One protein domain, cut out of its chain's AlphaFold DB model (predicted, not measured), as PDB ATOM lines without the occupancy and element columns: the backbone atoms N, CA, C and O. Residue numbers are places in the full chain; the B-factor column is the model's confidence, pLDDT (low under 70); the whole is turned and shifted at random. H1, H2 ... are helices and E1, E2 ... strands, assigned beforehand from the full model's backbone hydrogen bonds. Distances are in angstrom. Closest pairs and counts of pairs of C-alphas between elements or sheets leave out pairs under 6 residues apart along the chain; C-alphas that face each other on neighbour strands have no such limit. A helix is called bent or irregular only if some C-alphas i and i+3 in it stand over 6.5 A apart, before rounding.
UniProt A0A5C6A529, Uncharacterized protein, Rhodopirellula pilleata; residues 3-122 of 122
ATOM      1  N   SER A   3     137.095 111.164 161.059       93.06
ATOM      2  CA  SER A   3     136.459 112.393 161.531       93.06
ATOM      3  C   SER A   3     134.951 112.233 161.720       93.06
ATOM      4  O   SER A   3     134.334 111.322 161.165       93.06
ATOM      5  N   LEU A   4     134.352 113.117 162.515       93.56
ATOM      6  CA  LEU A   4     132.906 113.288 162.577       93.56
ATOM      7  C   LEU A   4     132.517 114.533 161.784       93.56
ATOM      8  O   LEU A   4     133.105 115.601 161.981       93.56
ATOM      9  N   ARG A   5     131.477 114.408 160.957       92.25
ATOM     10  CA  ARG A   5     130.868 115.523 160.213       92.25
ATOM     11  C   ARG A   5     129.346 115.566 160.406       92.25
ATOM     12  O   ARG A   5     128.766 114.512 160.651       92.25
ATOM     13  N   PRO A   6     128.678 116.728 160.317       90.56
ATOM     14  CA  PRO A   6     127.224 116.822 160.475       90.56
ATOM     15  C   PRO A   6     126.478 115.918 159.478       90.56
ATOM     16  O   PRO A   6     126.892 115.804 158.330       90.56
ATOM     17  N   LYS A   7     125.381 115.257 159.889       84.94
ATOM     18  CA  LYS A   7     124.623 114.307 159.030       84.94
ATOM     19  C   LYS A   7     123.960 114.936 157.788       84.94
ATOM     20  O   LYS A   7     123.557 114.183 156.913       84.94
ATOM     21  N   ASN A   8     123.856 116.265 157.715       79.62
ATOM     22  CA  ASN A   8     123.207 117.040 156.647       79.62
ATOM     23  C   ASN A   8     124.011 118.332 156.380       79.62
ATOM     24  O   ASN A   8     125.066 118.517 156.982       79.62
ATOM     25  N   ASP A   9     123.454 119.281 155.618       70.31
ATOM     26  CA  ASP A   9     123.939 120.675 155.485       70.31
ATOM     27  C   ASP A   9     123.831 121.499 156.791       70.31
ATOM     28  O   ASP A   9     123.746 122.726 156.776       70.31
ATOM     29  N   ALA A  10     123.773 120.827 157.942       74.75
ATOM     30  CA  ALA A  10     123.761 121.467 159.242       74.75
ATOM     31  C   ALA A  10     125.137 122.069 159.538       74.75
ATOM     32  O   ALA A  10     126.173 121.471 159.238       74.75
ATOM     33  N   GLU A  11     125.135 123.237 160.171       80.62
ATOM     34  CA  GLU A  11     126.364 123.881 160.616       80.62
ATOM     35  C   GLU A  11     127.102 123.010 161.638       80.62
ATOM     36  O   GLU A  11     126.502 122.283 162.440       80.62
ATOM     37  N   ASN A  12     128.430 123.095 161.606       84.88
ATOM     38  CA  ASN A  12     129.259 122.470 162.622       84.88
ATOM     39  C   ASN A  12     128.957 123.102 163.988       84.88
ATOM     40  O   ASN A  12     128.980 124.319 164.145       84.88
ATOM     41  N   LEU A  13     128.713 122.259 164.989       89.69
ATOM     42  CA  LEU A  13     128.585 122.677 166.376       89.69
ATOM     43  C   LEU A  13     129.885 123.340 166.849       89.69
ATOM     44  O   LEU A  13     130.984 122.846 166.588       89.69
ATOM     45  N   GLY A  14     129.748 124.429 167.606       90.44
ATOM     46  CA  GLY A  14     130.864 125.019 168.340       90.44
ATOM     47  C   GLY A  14     131.402 124.071 169.418       90.44
ATOM     48  O   GLY A  14     130.695 123.177 169.892       90.44
ATOM     49  N   ALA A  15     132.651 124.290 169.836       92.50
ATOM     50  CA  ALA A  15     133.330 123.424 170.800       92.50
ATOM     51  C   ALA A  15     132.560 123.278 172.123       92.50
ATOM     52  O   ALA A  15     132.438 122.171 172.646       92.50
ATOM     53  N   GLU A  16     131.967 124.367 172.618       93.19
ATOM     54  CA  GLU A  16     131.158 124.365 173.841       93.19
ATOM     55  C   GLU A  16     129.949 123.425 173.743       93.19
ATOM     56  O   GLU A  16     129.713 122.617 174.640       93.19
ATOM     57  N   GLU A  17     129.212 123.462 172.631       94.44
ATOM     58  CA  GLU A  17     128.026 122.624 172.440       94.44
ATOM     59  C   GLU A  17     128.397 121.145 172.272       94.44
ATOM     60  O   GLU A  17     127.701 120.265 172.789       94.44
ATOM     61  N   VAL A  18     129.526 120.858 171.615       95.25
ATOM     62  CA  VAL A  18     130.069 119.494 171.534       95.25
ATOM     63  C   VAL A  18     130.399 118.965 172.928       95.25
ATOM     64  O   VAL A  18     129.951 117.875 173.290       95.25
ATOM     65  N   VAL A  19     131.128 119.745 173.732       95.75
ATOM     66  CA  VAL A  19     131.495 119.371 175.106       95.75
ATOM     67  C   VAL A  19     130.254 119.203 175.977       95.75
ATOM     68  O   VAL A  19     130.153 118.221 176.716       95.75
ATOM     69  N   ARG A  20     129.270 120.102 175.867       97.19
ATOM     70  CA  ARG A  20     128.018 120.032 176.630       97.19
ATOM     71  C   ARG A  20     127.256 118.740 176.339       97.19
ATOM     72  O   ARG A  20     126.845 118.049 177.272       97.19
ATOM     73  N   ARG A  21     127.083 118.386 175.061       97.00
ATOM     74  CA  ARG A  21     126.393 117.147 174.664       97.00
ATOM     75  C   ARG A  21     127.171 115.898 175.058       97.00
ATOM     76  O   ARG A  21     126.570 114.950 175.552       97.00
ATOM     77  N   ALA A  22     128.495 115.904 174.900       96.56
ATOM     78  CA  ALA A  22     129.338 114.798 175.342       96.56
ATOM     79  C   ALA A  22     129.242 114.590 176.862       96.56
ATOM     80  O   ALA A  22     129.084 113.464 177.321       96.56
ATOM     81  N   THR A  23     129.253 115.669 177.644       96.62
ATOM     82  CA  THR A  23     129.128 115.608 179.111       96.62
ATOM     83  C   THR A  23     127.777 115.046 179.555       96.62
ATOM     84  O   THR A  23     127.698 114.383 180.584       96.62
ATOM     85  N   ALA A  24     126.715 115.271 178.779       96.88
ATOM     86  CA  ALA A  24     125.398 114.701 179.056       96.88
ATOM     87  C   ALA A  24     125.300 113.192 178.744       96.88
ATOM     88  O   ALA A  24     124.463 112.510 179.329       96.88
ATOM     89  N   GLU A  25     126.131 112.675 177.834       96.06
ATOM     90  CA  GLU A  25     126.102 111.275 177.375       96.06
ATOM     91  C   GLU A  25     127.115 110.371 178.096       96.06
ATOM     92  O   GLU A  25     126.861 109.185 178.326       96.06
ATOM     93  N   PHE A  26     128.298 110.899 178.402       95.25
ATOM     94  CA  PHE A  26     129.438 110.114 178.866       95.25
ATOM     95  C   PHE A  26     129.680 110.309 180.364       95.25
ATOM     96  O   PHE A  26     129.665 111.423 180.877       95.25
ATOM     97  N   GLY A  27     129.973 109.211 181.069       92.44
ATOM     98  CA  GLY A  27     130.294 109.245 182.503       92.44
ATOM     99  C   GLY A  27     131.666 109.855 182.816       92.44
ATOM    100  O   GLY A  27     131.972 110.144 183.972       92.44
ATOM    101  N   PHE A  28     132.498 110.059 181.794       94.12
ATOM    102  CA  PHE A  28     133.770 110.756 181.890       94.12
ATOM    103  C   PHE A  28     133.998 111.614 180.645       94.12
ATOM    104  O   PHE A  28     133.980 111.103 179.524       94.12
ATOM    105  N   VAL A  29     134.256 112.904 180.861       95.75
ATOM    106  CA  VAL A  29     134.696 113.858 179.841       95.75
ATOM    107  C   VAL A  29     135.830 114.689 180.431       95.75
ATOM    108  O   VAL A  29     135.699 115.248 181.519       95.75
ATOM    109  N   GLN A  30     136.953 114.753 179.724       95.81
ATOM    110  CA  GLN A  30     138.082 115.615 180.051       95.81
ATOM    111  C   GLN A  30     138.414 116.484 178.843       95.81
ATOM    112  O   GLN A  30     138.530 115.973 177.730       95.81
ATOM    113  N   CYS A  31     138.606 117.778 179.083       96.69
ATOM    114  CA  CYS A  31     138.938 118.762 178.059       96.69
ATOM    115  C   CYS A  31     140.309 119.393 178.332       96.69
ATOM    116  O   CYS A  31     140.670 119.621 179.487       96.69
ATOM    117  N   ASP A  32     141.055 119.676 177.266       96.88
ATOM    118  CA  ASP A  32     142.328 120.398 177.294       96.88
ATOM    119  C   ASP A  32     142.403 121.340 176.079       96.88
ATOM    120  O   ASP A  32     142.616 120.913 174.936       96.88
ATOM    121  N   ASN A  33     142.180 122.633 176.325       94.88
ATOM    122  CA  ASN A  33     142.168 123.662 175.285       94.88
ATOM    123  C   ASN A  33     143.574 123.877 174.714       94.88
ATOM    124  O   ASN A  33     143.746 123.914 173.500       94.88
ATOM    125  N   ASP A  34     144.606 123.923 175.560       94.56
ATOM    126  CA  ASP A  34     145.986 124.131 175.113       94.56
ATOM    127  C   ASP A  34     146.447 123.031 174.151       94.56
ATOM    128  O   ASP A  34     147.170 123.295 173.185       94.56
ATOM    129  N   ARG A  35     146.060 121.779 174.415       93.81
ATOM    130  CA  ARG A  35     146.325 120.661 173.502       93.81
ATOM    131  C   ARG A  35     145.481 120.732 172.239       93.81
ATOM    132  O   ARG A  35     146.017 120.450 171.167       93.81
ATOM    133  N   GLY A  36     144.214 121.128 172.355       93.38
ATOM    134  CA  GLY A  36     143.326 121.354 171.216       93.38
ATOM    135  C   GLY A  36     143.909 122.371 170.236       93.38
ATOM    136  O   GLY A  36     144.113 122.051 169.065       93.38
ATOM    137  N   VAL A  37     144.291 123.547 170.736       94.00
ATOM    138  CA  VAL A  37     144.924 124.617 169.950       94.00
ATOM    139  C   VAL A  37     146.242 124.150 169.337       94.00
ATOM    140  O   VAL A  37     146.473 124.351 168.148       94.00
ATOM    141  N   ARG A  38     147.110 123.469 170.102       93.25
ATOM    142  CA  ARG A  38     148.379 122.939 169.569       93.25
ATOM    143  C   ARG A  38     148.169 121.940 168.436       93.25
ATOM    144  O   ARG A  38     148.936 121.953 167.473       93.25
ATOM    145  N   TYR A  39     147.165 121.073 168.550       91.75
ATOM    146  CA  TYR A  39     146.814 120.144 167.482       91.75
ATOM    147  C   TYR A  39     146.334 120.903 166.245       91.75
ATOM    148  O   TYR A  39     146.882 120.698 165.165       91.75
ATOM    149  N   ALA A  40     145.367 121.808 166.412       90.25
ATOM    150  CA  ALA A  40     144.782 122.571 165.316       90.25
ATOM    151  C   ALA A  40     145.829 123.433 164.586       90.25
ATOM    152  O   ALA A  40     145.886 123.436 163.360       90.25
ATOM    153  N   ALA A  41     146.728 124.083 165.330       90.19
ATOM    154  CA  ALA A  41     147.833 124.849 164.763       90.19
ATOM    155  C   ALA A  41     148.806 123.964 163.966       90.19
ATOM    156  O   ALA A  41     149.281 124.363 162.903       90.19
ATOM    157  N   LYS A  42     149.101 122.751 164.455       90.44
ATOM    158  CA  LYS A  42     149.968 121.796 163.750       90.44
ATOM    159  C   LYS A  42     149.312 121.275 162.470       90.44
ATOM    160  O   LYS A  42     149.992 121.198 161.451       90.44
ATOM    161  N   ASP A  43     148.028 120.937 162.528       87.25
ATOM    162  CA  ASP A  43     147.242 120.494 161.373       87.25
ATOM    163  C   ASP A  43     147.208 121.584 160.290       87.25
ATOM    164  O   ASP A  43     147.618 121.359 159.150       87.25
ATOM    165  N   LEU A  44     146.894 122.823 160.682       87.31
ATOM    166  CA  LEU A  44     146.917 123.983 159.792       87.31
ATOM    167  C   LEU A  44     148.316 124.257 159.211       87.31
ATOM    168  O   LEU A  44     148.453 124.591 158.032       87.31
ATOM    169  N   ALA A  45     149.377 124.100 160.005       87.25
ATOM    170  CA  ALA A  45     150.745 124.287 159.529       87.25
ATOM    171  C   ALA A  45     151.120 123.278 158.429       87.25
ATOM    172  O   ALA A  45     151.821 123.655 157.485       87.25
ATOM    173  N   GLN A  46     150.620 122.040 158.515       87.06
ATOM    174  CA  GLN A  46     150.878 120.961 157.554       87.06
ATOM    175  C   GLN A  46     150.147 121.131 156.213       87.06
ATOM    176  O   GLN A  46     150.544 120.509 155.228       87.06
ATOM    177  N   ARG A  47     149.138 122.005 156.136       84.38
ATOM    178  CA  ARG A  47     148.422 122.318 154.893       84.38
ATOM    179  C   ARG A  47     149.322 123.052 153.898       84.38
ATOM    180  O   ARG A  47     149.633 124.228 154.077       84.38
ATOM    181  N   SER A  48     149.785 122.365 152.857       84.69
ATOM    182  CA  SER A  48     150.625 122.954 151.800       84.69
ATOM    183  C   SER A  48     149.828 123.740 150.754       84.69
ATOM    184  O   SER A  48     150.416 124.433 149.933       84.69
ATOM    185  N   ASP A  49     148.501 123.622 150.776       88.38
ATOM    186  CA  ASP A  49     147.550 124.255 149.860       88.38
ATOM    187  C   ASP A  49     147.204 125.710 150.229       88.38
ATOM    188  O   ASP A  49     146.527 126.391 149.461       88.38
ATOM    189  N   MET A  50     147.674 126.210 151.377       87.38
ATOM    190  CA  MET A  50     147.357 127.549 151.889       87.38
ATOM    191  C   MET A  50     148.584 128.464 151.947       87.38
ATOM    192  O   MET A  50     149.677 128.042 152.336       87.38
ATOM    193  N   THR A  51     148.385 129.748 151.636       90.00
ATOM    194  CA  THR A  51     149.396 130.798 151.840       90.00
ATOM    195  C   THR A  51     149.616 131.069 153.331       90.00
ATOM    196  O   THR A  51     148.765 130.753 154.163       90.00
ATOM    197  N   HIS A  52     150.748 131.687 153.685       85.12
ATOM    198  CA  HIS A  52     151.018 132.093 155.072       85.12
ATOM    199  C   HIS A  52     149.936 133.034 155.623       85.12
ATOM    200  O   HIS A  52     149.424 132.795 156.707       85.12
ATOM    201  N   GLU A  53     149.509 134.023 154.836       87.06
ATOM    202  CA  GLU A  53     148.450 134.960 155.229       87.06
ATOM    203  C   GLU A  53     147.100 134.258 155.466       87.06
ATOM    204  O   GLU A  53     146.418 134.531 156.452       87.06
ATOM    205  N   ALA A  54     146.736 133.291 154.615       86.06
ATOM    206  CA  ALA A  54     145.522 132.501 154.808       86.06
ATOM    207  C   ALA A  54     145.600 131.621 156.067       86.06
ATOM    208  O   ALA A  54     144.588 131.415 156.736       86.06
ATOM    209  N   LYS A  55     146.790 131.109 156.414       84.25
ATOM    210  CA  LYS A  55     147.006 130.375 157.670       84.25
ATOM    211  C   LYS A  55     146.875 131.293 158.882       84.25
ATOM    212  O   LYS A  55     146.217 130.915 159.843       84.25
ATOM    213  N   ASP A  56     147.429 132.497 158.833       84.06
ATOM    214  CA  ASP A  56     147.331 133.443 159.949       84.06
ATOM    215  C   ASP A  56     145.869 133.827 160.232       84.06
ATOM    216  O   ASP A  56     145.431 133.805 161.383       84.06
ATOM    217  N   GLN A  57     145.075 134.075 159.185       83.56
ATOM    218  CA  GLN A  57     143.634 134.330 159.321       83.56
ATOM    219  C   GLN A  57     142.869 133.107 159.845       83.56
ATOM    220  O   GLN A  57     141.986 133.242 160.693       83.56
ATOM    221  N   ALA A  58     143.225 131.909 159.376       83.38
ATOM    222  CA  ALA A  58     142.615 130.667 159.835       83.38
ATOM    223  C   ALA A  58     142.988 130.315 161.282       83.38
ATOM    224  O   ALA A  58     142.268 129.543 161.897       83.38
ATOM    225  N   MET A  59     144.062 130.876 161.851       81.56
ATOM    226  CA  MET A  59     144.512 130.559 163.211       81.56
ATOM    227  C   MET A  59     143.573 131.099 164.297       81.56
ATOM    228  O   MET A  59     143.390 130.454 165.326       81.56
ATOM    229  N   VAL A  60     142.964 132.266 164.071       79.94
ATOM    230  CA  VAL A  60     142.096 132.941 165.050       79.94
ATOM    231  C   VAL A  60     140.938 132.047 165.521       79.94
ATOM    232  O   VAL A  60     140.832 131.830 166.727       79.94
ATOM    233  N   PRO A  61     140.107 131.454 164.638       77.31
ATOM    234  CA  PRO A  61     139.036 130.557 165.076       77.31
ATOM    235  C   PRO A  61     139.545 129.235 165.668       77.31
ATOM    236  O   PRO A  61     138.794 128.559 166.360       77.31
ATOM    237  N   LEU A  62     140.803 128.840 165.436       83.75
ATOM    238  CA  LEU A  62     141.367 127.614 166.015       83.75
ATOM    239  C   LEU A  62     141.756 127.773 167.488       83.75
ATOM    240  O   LEU A  62     142.033 126.769 168.143       83.75
ATOM    241  N   MET A  63     141.761 128.999 168.022       85.00
ATOM    242  CA  MET A  63     142.040 129.249 169.440       85.00
ATOM    243  C   MET A  63     140.986 128.643 170.377       85.00
ATOM    244  O   MET A  63     141.305 128.353 171.527       85.00
ATOM    245  N   ASP A  64     139.779 128.374 169.873       89.31
ATOM    246  CA  ASP A  64     138.719 127.700 170.634       89.31
ATOM    247  C   ASP A  64     138.708 126.175 170.407       89.31
ATOM    248  O   ASP A  64     137.744 125.490 170.756       89.31
ATOM    249  N   ALA A  65     139.764 125.613 169.804       93.94
ATOM    250  CA  ALA A  65     139.890 124.171 169.642       93.94
ATOM    251  C   ALA A  65     140.104 123.464 170.985       93.94
ATOM    252  O   ALA A  65     140.885 123.899 171.834       93.94
ATOM    253  N   VAL A  66     139.451 122.314 171.153       96.50
ATOM    254  CA  VAL A  66     139.475 121.544 172.403       96.50
ATOM    255  C   VAL A  66     139.886 120.107 172.119       96.50
ATOM    256  O   VAL A  66     139.245 119.411 171.329       96.50
ATOM    257  N   GLU A  67     140.937 119.626 172.789       97.31
ATOM    258  CA  GLU A  67     141.165 118.187 172.917       97.31
ATOM    259  C   GLU A  67     140.158 117.650 173.932       97.31
ATOM    260  O   GLU A  67     140.103 118.118 175.067       97.31
ATOM    261  N   MET A  68     139.360 116.669 173.525       96.69
ATOM    262  CA  MET A  68     138.358 116.028 174.361       96.69
ATOM    263  C   MET A  68     138.645 114.531 174.455       96.69
ATOM    264  O   MET A  68     138.835 113.845 173.449       96.69
ATOM    265  N   ILE A  69     138.661 114.023 175.682       95.81
ATOM    266  CA  ILE A  69     138.698 112.596 175.989       95.81
ATOM    267  C   ILE A  69     137.357 112.228 176.612       95.81
ATOM    268  O   ILE A  69     136.978 112.807 177.627       95.81
ATOM    269  N   VAL A  70     136.653 111.262 176.022       95.31
ATOM    270  CA  VAL A  70     135.366 110.765 176.530       95.31
ATOM    271  C   VAL A  70     135.429 109.276 176.857       95.31
ATOM    272  O   VAL A  70     136.115 108.510 176.185       95.31
ATOM    273  N   GLY A  71     134.695 108.845 177.877       94.31
ATOM    274  CA  GLY A  71     134.624 107.448 178.301       94.31
ATOM    275  C   GLY A  71     133.406 107.171 179.180       94.31
ATOM    276  O   GLY A  71     132.688 108.081 179.587       94.31
ATOM    277  N   ASN A  72     133.157 105.896 179.480       90.75
ATOM    278  CA  ASN A  72     132.064 105.517 180.387       90.75
ATOM    279  C   ASN A  72     132.416 105.765 181.858       90.75
ATOM    280  O   ASN A  72     131.539 106.063 182.663       90.75
ATOM    281  N   ASP A  73     133.696 105.639 182.205       86.19
ATOM    282  CA  ASP A  73     134.217 105.826 183.550       86.19
ATOM    283  C   ASP A  73     135.652 106.373 183.497       86.19
ATOM    284  O   ASP A  73     136.313 106.352 182.459       86.19
ATOM    285  N   ARG A  74     136.140 106.868 184.638       78.56
ATOM    286  CA  ARG A  74     137.486 107.449 184.781       78.56
ATOM    287  C   ARG A  74     138.602 106.400 184.932       78.56
ATOM    288  O   ARG A  74     139.772 106.761 184.993       78.56
ATOM    289  N   ARG A  75     138.262 105.118 185.093       75.50
ATOM    290  CA  ARG A  75     139.208 104.045 185.459       75.50
ATOM    291  C   ARG A  75     139.728 103.280 184.249       75.50
ATOM    292  O   ARG A  75     140.734 102.588 184.371       75.50
ATOM    293  N   SER A  76     139.054 103.393 183.110       68.44
ATOM    294  CA  SER A  76     139.434 102.699 181.892       68.44
ATOM    295  C   SER A  76     140.592 103.395 181.174       68.44
ATOM    296  O   SER A  76     140.428 104.432 180.538       68.44
ATOM    297  N   ASP A  77     141.769 102.781 181.238       67.00
ATOM    298  CA  ASP A  77     142.979 103.174 180.509       67.00
ATOM    299  C   ASP A  77     142.941 102.789 179.020       67.00
ATOM    300  O   ASP A  77     143.770 103.255 178.245       67.00
ATOM    301  N   LYS A  78     141.994 101.933 178.612       70.19
ATOM    302  CA  LYS A  78     141.900 101.377 177.247       70.19
ATOM    303  C   LYS A  78     140.602 101.708 176.513       70.19
ATOM    304  O   LYS A  78     140.544 101.544 175.300       70.19
ATOM    305  N   HIS A  79     139.562 102.147 177.225       82.94
ATOM    306  CA  HIS A  79     138.244 102.426 176.642       82.94
ATOM    307  C   HIS A  79     137.890 103.901 176.807       82.94
ATOM    308  O   HIS A  79     136.950 104.257 177.520       82.94
ATOM    309  N   PHE A  80     138.662 104.754 176.141       92.62
ATOM    310  CA  PHE A  80     138.369 106.173 176.018       92.62
ATOM    311  C   PHE A  80     138.497 106.589 174.559       92.62
ATOM    312  O   PHE A  80     139.384 106.135 173.856       92.62
ATOM    313  N   LEU A  81     137.626 107.465 174.086       94.88
ATOM    314  CA  LEU A  81     137.744 108.060 172.766       94.88
ATOM    315  C   LEU A  81     138.447 109.406 172.909       94.88
ATOM    316  O   LEU A  81     138.031 110.243 173.707       94.88
ATOM    317  N   LYS A  82     139.502 109.610 172.123       95.88
ATOM    318  CA  LYS A  82     140.206 110.886 172.033       95.88
ATOM    319  C   LYS A  82     139.819 111.592 170.739       95.88
ATOM    320  O   LYS A  82     139.920 111.002 169.662       95.88
ATOM    321  N   CYS A  83     139.430 112.855 170.831       96.38
ATOM    322  CA  CYS A  83     139.130 113.681 169.672       96.38
ATOM    323  C   CYS A  83     139.580 115.132 169.854       96.38
ATOM    324  O   CYS A  83     139.776 115.594 170.974       96.38
ATOM    325  N   VAL A  84     139.731 115.848 168.745       96.44
ATOM    326  CA  VAL A  84     139.947 117.295 168.724       96.44
ATOM    327  C   VAL A  84     138.755 117.940 168.048       96.44
ATOM    328  O   VAL A  84     138.432 117.626 166.902       96.44
ATOM    329  N   VAL A  85     138.085 118.815 168.787       95.00
ATOM    330  CA  VAL A  85     136.953 119.592 168.306       95.00
ATOM    331  C   VAL A  85     137.498 120.899 167.762       95.00
ATOM    332  O   VAL A  85     138.038 121.702 168.521       95.00
ATOM    333  N   ILE A  86     137.385 121.084 166.449       90.00
ATOM    334  CA  ILE A  86     137.755 122.328 165.780       90.00
ATOM    335  C   ILE A  86     136.479 123.154 165.568       90.00
ATOM    336  O   ILE A  86     135.526 122.640 164.977       90.00
ATOM    337  N   PRO A  87     136.434 124.418 166.021       83.44
ATOM    338  CA  PRO A  87     135.296 125.300 165.793       83.44
ATOM    339  C   PRO A  87     134.969 125.412 164.307       83.44
ATOM    340  O   PRO A  87     135.854 125.624 163.479       83.44
ATOM    341  N   ASN A  88     133.688 125.260 163.970       78.38
ATOM    342  CA  ASN A  88     133.177 125.300 162.596       78.38
ATOM    343  C   ASN A  88     133.793 124.258 161.638       78.38
ATOM    344  O   ASN A  88     133.559 124.321 160.430       78.38
ATOM    345  N   GLY A  89     134.540 123.282 162.160       84.25
ATOM    346  CA  GLY A  89     135.231 122.249 161.397       84.25
ATOM    347  C   GLY A  89     134.791 120.829 161.768       84.25
ATOM    348  O   GLY A  89     133.961 120.632 162.659       84.25
ATOM    349  N   PRO A  90     135.343 119.813 161.081       88.69
ATOM    350  CA  PRO A  90     135.146 118.425 161.470       88.69
ATOM    351  C   PRO A  90     135.763 118.152 162.848       88.69
ATOM    352  O   PRO A  90     136.768 118.747 163.236       88.69
ATOM    353  N   ILE A  91     135.198 117.187 163.572       94.00
ATOM    354  CA  ILE A  91     135.822 116.676 164.798       94.00
ATOM    355  C   ILE A  91     136.797 115.578 164.396       94.00
ATOM    356  O   ILE A  91     136.400 114.586 163.784       94.00
ATOM    357  N   HIS A  92     138.063 115.723 164.756       94.75
ATOM    358  CA  HIS A  92     139.101 114.760 164.406       94.75
ATOM    359  C   HIS A  92     139.238 113.687 165.476       94.75
ATOM    360  O   HIS A  92     139.374 114.006 166.654       94.75
ATOM    361  N   VAL A  93     139.231 112.415 165.081       95.56
ATOM    362  CA  VAL A  93     139.401 111.287 166.003       95.56
ATOM    363  C   VAL A  93     140.866 110.871 166.028       95.56
ATOM    364  O   VAL A  93     141.471 110.643 164.981       95.56
ATOM    365  N   LEU A  94     141.436 110.759 167.227       93.94
ATOM    366  CA  LEU A  94     142.844 110.430 167.423       93.94
ATOM    367  C   LEU A  94     142.993 109.021 167.994       93.94
ATOM    368  O   LEU A  94     142.656 108.759 169.152       93.94
ATOM    369  N   TYR A  95     143.564 108.116 167.201       92.69
ATOM    370  CA  TYR A  95     143.932 106.784 167.669       92.69
ATOM    371  C   TYR A  95     145.380 106.757 168.153       92.69
ATOM    372  O   TYR A  95     146.283 107.203 167.451       92.69
ATOM    373  N   LEU A  96     145.608 106.245 169.367       88.19
ATOM    374  CA  LEU A  96     146.948 106.197 169.962       88.19
ATOM    375  C   LEU A  96     147.750 104.962 169.527       88.19
ATOM    376  O   LEU A  96     148.976 104.993 169.525       88.19
ATOM    377  N   TYR A  97     147.061 103.874 169.188       86.25
ATOM    378  CA  TYR A  97     147.640 102.596 168.775       86.25
ATOM    379  C   TYR A  97     146.612 101.797 167.957       86.25
ATOM    380  O   TYR A  97     145.416 102.069 168.034       86.25
ATOM    381  N   ASN A  98     147.055 100.788 167.198       83.62
ATOM    382  CA  ASN A  98     146.212 100.082 166.217       83.62
ATOM    383  C   ASN A  98     144.932  99.466 166.809       83.62
ATOM    384  O   ASN A  98     143.872  99.533 166.199       83.62
ATOM    385  N   SER A  99     144.996  98.881 168.008       88.00
ATOM    386  CA  SER A  99     143.812  98.299 168.657       88.00
ATOM    387  C   SER A  99     142.869  99.336 169.278       88.00
ATOM    388  O   SER A  99     141.739  98.987 169.619       88.00
ATOM    389  N   HIS A 100     143.294 100.600 169.402       90.19
ATOM    390  CA  HIS A 100     142.488 101.675 169.982       90.19
ATOM    391  C   HIS A 100     141.253 101.964 169.129       90.19
ATOM    392  O   HIS A 100     140.175 102.203 169.663       90.19
ATOM    393  N   GLU A 101     141.389 101.903 167.805       91.25
ATOM    394  CA  GLU A 101     140.284 102.142 166.878       91.25
ATOM    395  C   GLU A 101     139.132 101.161 167.109       91.25
ATOM    396  O   GLU A 101     137.999 101.570 167.363       91.25
ATOM    397  N   THR A 102     139.434  99.863 167.136       90.88
ATOM    398  CA  THR A 102     138.434  98.825 167.401       90.88
ATOM    399  C   THR A 102     137.835  98.950 168.804       90.88
ATOM    400  O   THR A 102     136.625  98.815 168.970       90.88
ATOM    401  N   GLN A 103     138.657  99.243 169.817       90.12
ATOM    402  CA  GLN A 103     138.217  99.358 171.217       90.12
ATOM    403  C   GLN A 103     137.285 100.551 171.457       90.12
ATOM    404  O   GLN A 103     136.404 100.493 172.314       90.12
ATOM    405  N   THR A 104     137.465 101.632 170.700       92.62
ATOM    406  CA  THR A 104     136.730 102.891 170.882       92.62
ATOM    407  C   THR A 104     135.564 103.052 169.923       92.62
ATOM    408  O   THR A 104     134.807 104.016 170.043       92.62
ATOM    409  N   ARG A 105     135.355 102.095 169.010       93.00
ATOM    410  CA  ARG A 105     134.322 102.168 167.973       93.00
ATOM    411  C   ARG A 105     132.926 102.440 168.537       93.00
ATOM    412  O   ARG A 105     132.235 103.326 168.045       93.00
ATOM    413  N   ALA A 106     132.548 101.747 169.611       94.12
ATOM    414  CA  ALA A 106     131.250 101.943 170.256       94.12
ATOM    415  C   ALA A 106     131.101 103.343 170.887       94.12
ATOM    416  O   ALA A 106     130.018 103.925 170.862       94.12
ATOM    417  N   LEU A 107     132.185 103.909 171.434       95.31
ATOM    418  CA  LEU A 107     132.186 105.280 171.959       95.31
ATOM    419  C   LEU A 107     132.063 106.299 170.823       95.31
ATOM    420  O   LEU A 107     131.315 107.265 170.947       95.31
ATOM    421  N   LEU A 108     132.751 106.057 169.704       96.06
ATOM    422  CA  LEU A 108     132.692 106.907 168.518       96.06
ATOM    423  C   LEU A 108     131.283 106.958 167.920       96.06
ATOM    424  O   LEU A 108     130.787 108.039 167.622       96.06
ATOM    425  N   GLU A 109     130.624 105.811 167.777       96.38
ATOM    426  CA  GLU A 109     129.257 105.731 167.248       96.38
ATOM    427  C   GLU A 109     128.245 106.428 168.157       96.38
ATOM    428  O   GLU A 109     127.367 107.147 167.674       96.38
ATOM    429  N   ARG A 110     128.393 106.279 169.478       96.00
ATOM    430  CA  ARG A 110     127.567 107.001 170.454       96.00
ATOM    431  C   ARG A 110     127.787 108.505 170.382       96.00
ATOM    432  O   ARG A 110     126.810 109.244 170.293       96.00
ATOM    433  N   LEU A 111     129.046 108.951 170.348       96.75
ATOM    434  CA  LEU A 111     129.369 110.371 170.218       96.75
ATOM    435  C   LEU A 111     128.786 110.938 168.917       96.75
ATOM    436  O   LEU A 111     128.099 111.954 168.947       96.75
ATOM    437  N   ALA A 112     128.977 110.249 167.790       96.12
ATOM    438  CA  ALA A 112     128.408 110.643 166.504       96.12
ATOM    439  C   ALA A 112     126.877 110.788 166.581       96.12
ATOM    440  O   ALA A 112     126.318 111.789 166.135       96.12
ATOM    441  N   ASN A 113     126.188 109.831 167.205       95.69
ATOM    442  CA  ASN A 113     124.736 109.881 167.354       95.69
ATOM    443  C   ASN A 113     124.258 111.045 168.225       95.69
ATOM    444  O   ASN A 113     123.337 111.747 167.814       95.69
ATOM    445  N   VAL A 114     124.902 111.288 169.366       95.69
ATOM    446  CA  VAL A 114     124.543 112.383 170.282       95.69
ATOM    447  C   VAL A 114     124.797 113.759 169.669       95.69
ATOM    448  O   VAL A 114     124.027 114.699 169.880       95.69
ATOM    449  N   LEU A 115     125.848 113.887 168.864       94.44
ATOM    450  CA  LEU A 115     126.133 115.135 168.167       94.44
ATOM    451  C   LEU A 115     125.239 115.332 166.932       94.44
ATOM    452  O   LEU A 115     125.055 116.466 166.502       94.44
ATOM    453  N   GLY A 116     124.655 114.265 166.378       94.00
ATOM    454  CA  GLY A 116     123.945 114.315 165.094       94.00
ATOM    455  C   GLY A 116     124.891 114.278 163.888       94.00
ATOM    456  O   GLY A 116     124.599 114.853 162.843       94.00
ATOM    457  N   TYR A 117     126.036 113.615 164.041       95.25
ATOM    458  CA  TYR A 117     127.133 113.543 163.081       95.25
ATOM    459  C   TYR A 117     127.255 112.135 162.478       95.25
ATOM    460  O   TYR A 117     126.836 111.146 163.083       95.25
ATOM    461  N   PHE A 118     127.820 112.022 161.280       94.56
ATOM    462  CA  PHE A 118     128.247 110.762 160.682       94.56
ATOM    463  C   PHE A 118     129.763 110.592 160.808       94.56
ATOM    464  O   PHE A 118     130.512 111.565 160.910       94.56
ATOM    465  N   ILE A 119     130.209 109.337 160.808       95.75
ATOM    466  CA  ILE A 119     131.630 108.985 160.831       95.75
ATOM    467  C   ILE A 119     132.134 108.968 159.390       95.75
ATOM    468  O   ILE A 119     131.593 108.243 158.555       95.75
ATOM    469  N   SER A 120     133.170 109.751 159.117       92.75
ATOM    470  CA  SER A 120     133.851 109.828 157.829       92.75
ATOM    471  C   SER A 120     135.272 109.291 157.971       92.75
ATOM    472  O   SER A 120     136.009 109.695 158.874       92.75
ATOM    473  N   SER A 121     135.643 108.382 157.074       83.50
ATOM    474  CA  SER A 121     137.000 107.860 156.933       83.50
ATOM    475  C   SER A 121     137.514 108.295 155.564       83.50
ATOM    476  O   SER A 121     137.193 107.656 154.565       83.50
ATOM    477  N   GLU A 122     138.238 109.413 155.521       63.50
ATOM    478  CA  GLU A 122     138.967 109.871 154.324       63.50
ATOM    479  C   GLU A 122     140.389 109.308 154.297       63.50
ATOM    480  O   GLU A 122     140.997 109.195 155.389       63.50
TER     481      GLU A 122
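Overview. This is residues 3 to 122 of the 122 residues of an uncharacterized protein of Rhodopirellula pilleata (UniProt A0A5C6A529). A strongly twisted and curled sheet of six strands is covered on one side by H1 and the kinked H4, while on its opposite side a helical hairpin, H2 and H3, begins over the sheet with H2 and reaches away from it to H3. The printed part has 120 residues, with four named helices and six named strands in the order E1 H1 E2 H2 H3 E3 E4 E5 H4 E6. The sheet runs E2 E3 E4 E5 E1 E6, antiparallel throughout, and the class is mixed, helices and strands. The whole is compact, with a radius of gyration of the C-alphas of 14.3 A and spans of 43 by 30 by 25 A.

Along the chain. The sheet's strands are E2, residues 28 to 32; E3, residues 66 to 71, 16.0 A long; E4, residues 80 to 85, 15.5 A; E5, residues 91 to 94; E1, residues 3 to 6; and E6, residues 117 to 121. E1 begins at C-alpha 3, (136.459, 112.393, 161.531), and E6 ends at C-alpha 121, (137.000, 107.860, 156.933). The helices are H1, residues 15 to 25, 15.6 A; H2, residues 33 to 46, 19.9 A; H3, residues 52 to 62, 15.3 A; and H4, residues 98 to 115, 25.2 A. H4 is irregular, with C-alphas 103 and 106 7.5 A apart, and has a kink of 52 degrees near residue 106.

Arrangement. E3, E4 and E5 form a meander, each strand the antiparallel neighbour of the one before; N 68 and O 83 are 2.8 A apart, N 92 and O 84 2.9 A. Edge strand E2 pairs with E3 through N 30 and O 69, 2.9 A. E1 pairs with E5 through N 4 and O 91, 2.8 A, and with edge strand E6 through N 118 and O 5, 2.7 A. E5, H4 and E6 make a split strand-helix-strand unit, E1 between its strands, with a right-handed crossover. There are three layers, H1 and H4 on one face and H2 on the other. H1 runs along the strands over E3, at a height over the sheet of 8.9 A. Residues 111 to 115 of H4 touch H1, about perpendicular at 82 degrees; the closest C-alphas, of Arg 21 and Val 114, are 6.7 A apart. H2 runs across the strands, at 72 degrees to E3 on the local plane. H3 touches H2 at a shallow tilt of 24 degrees, opposite ways; the closest C-alphas, of Val 37 and Leu 62, are 6.1 A apart. H3 is not on the sheet. In H1 and H2 every O i to N i+4 pair is within hydrogen-bond range; in H3 4 of 7 are, in H4 11 of 14.

Size, cuts and confidence. The two farthest C-alphas, of Glu 53 and Arg 75, are 44.2 A apart. The printed part has no cut and no long link. The mean pLDDT of the printed part is 89.7; residues 76 to 77 and 122 are under 70.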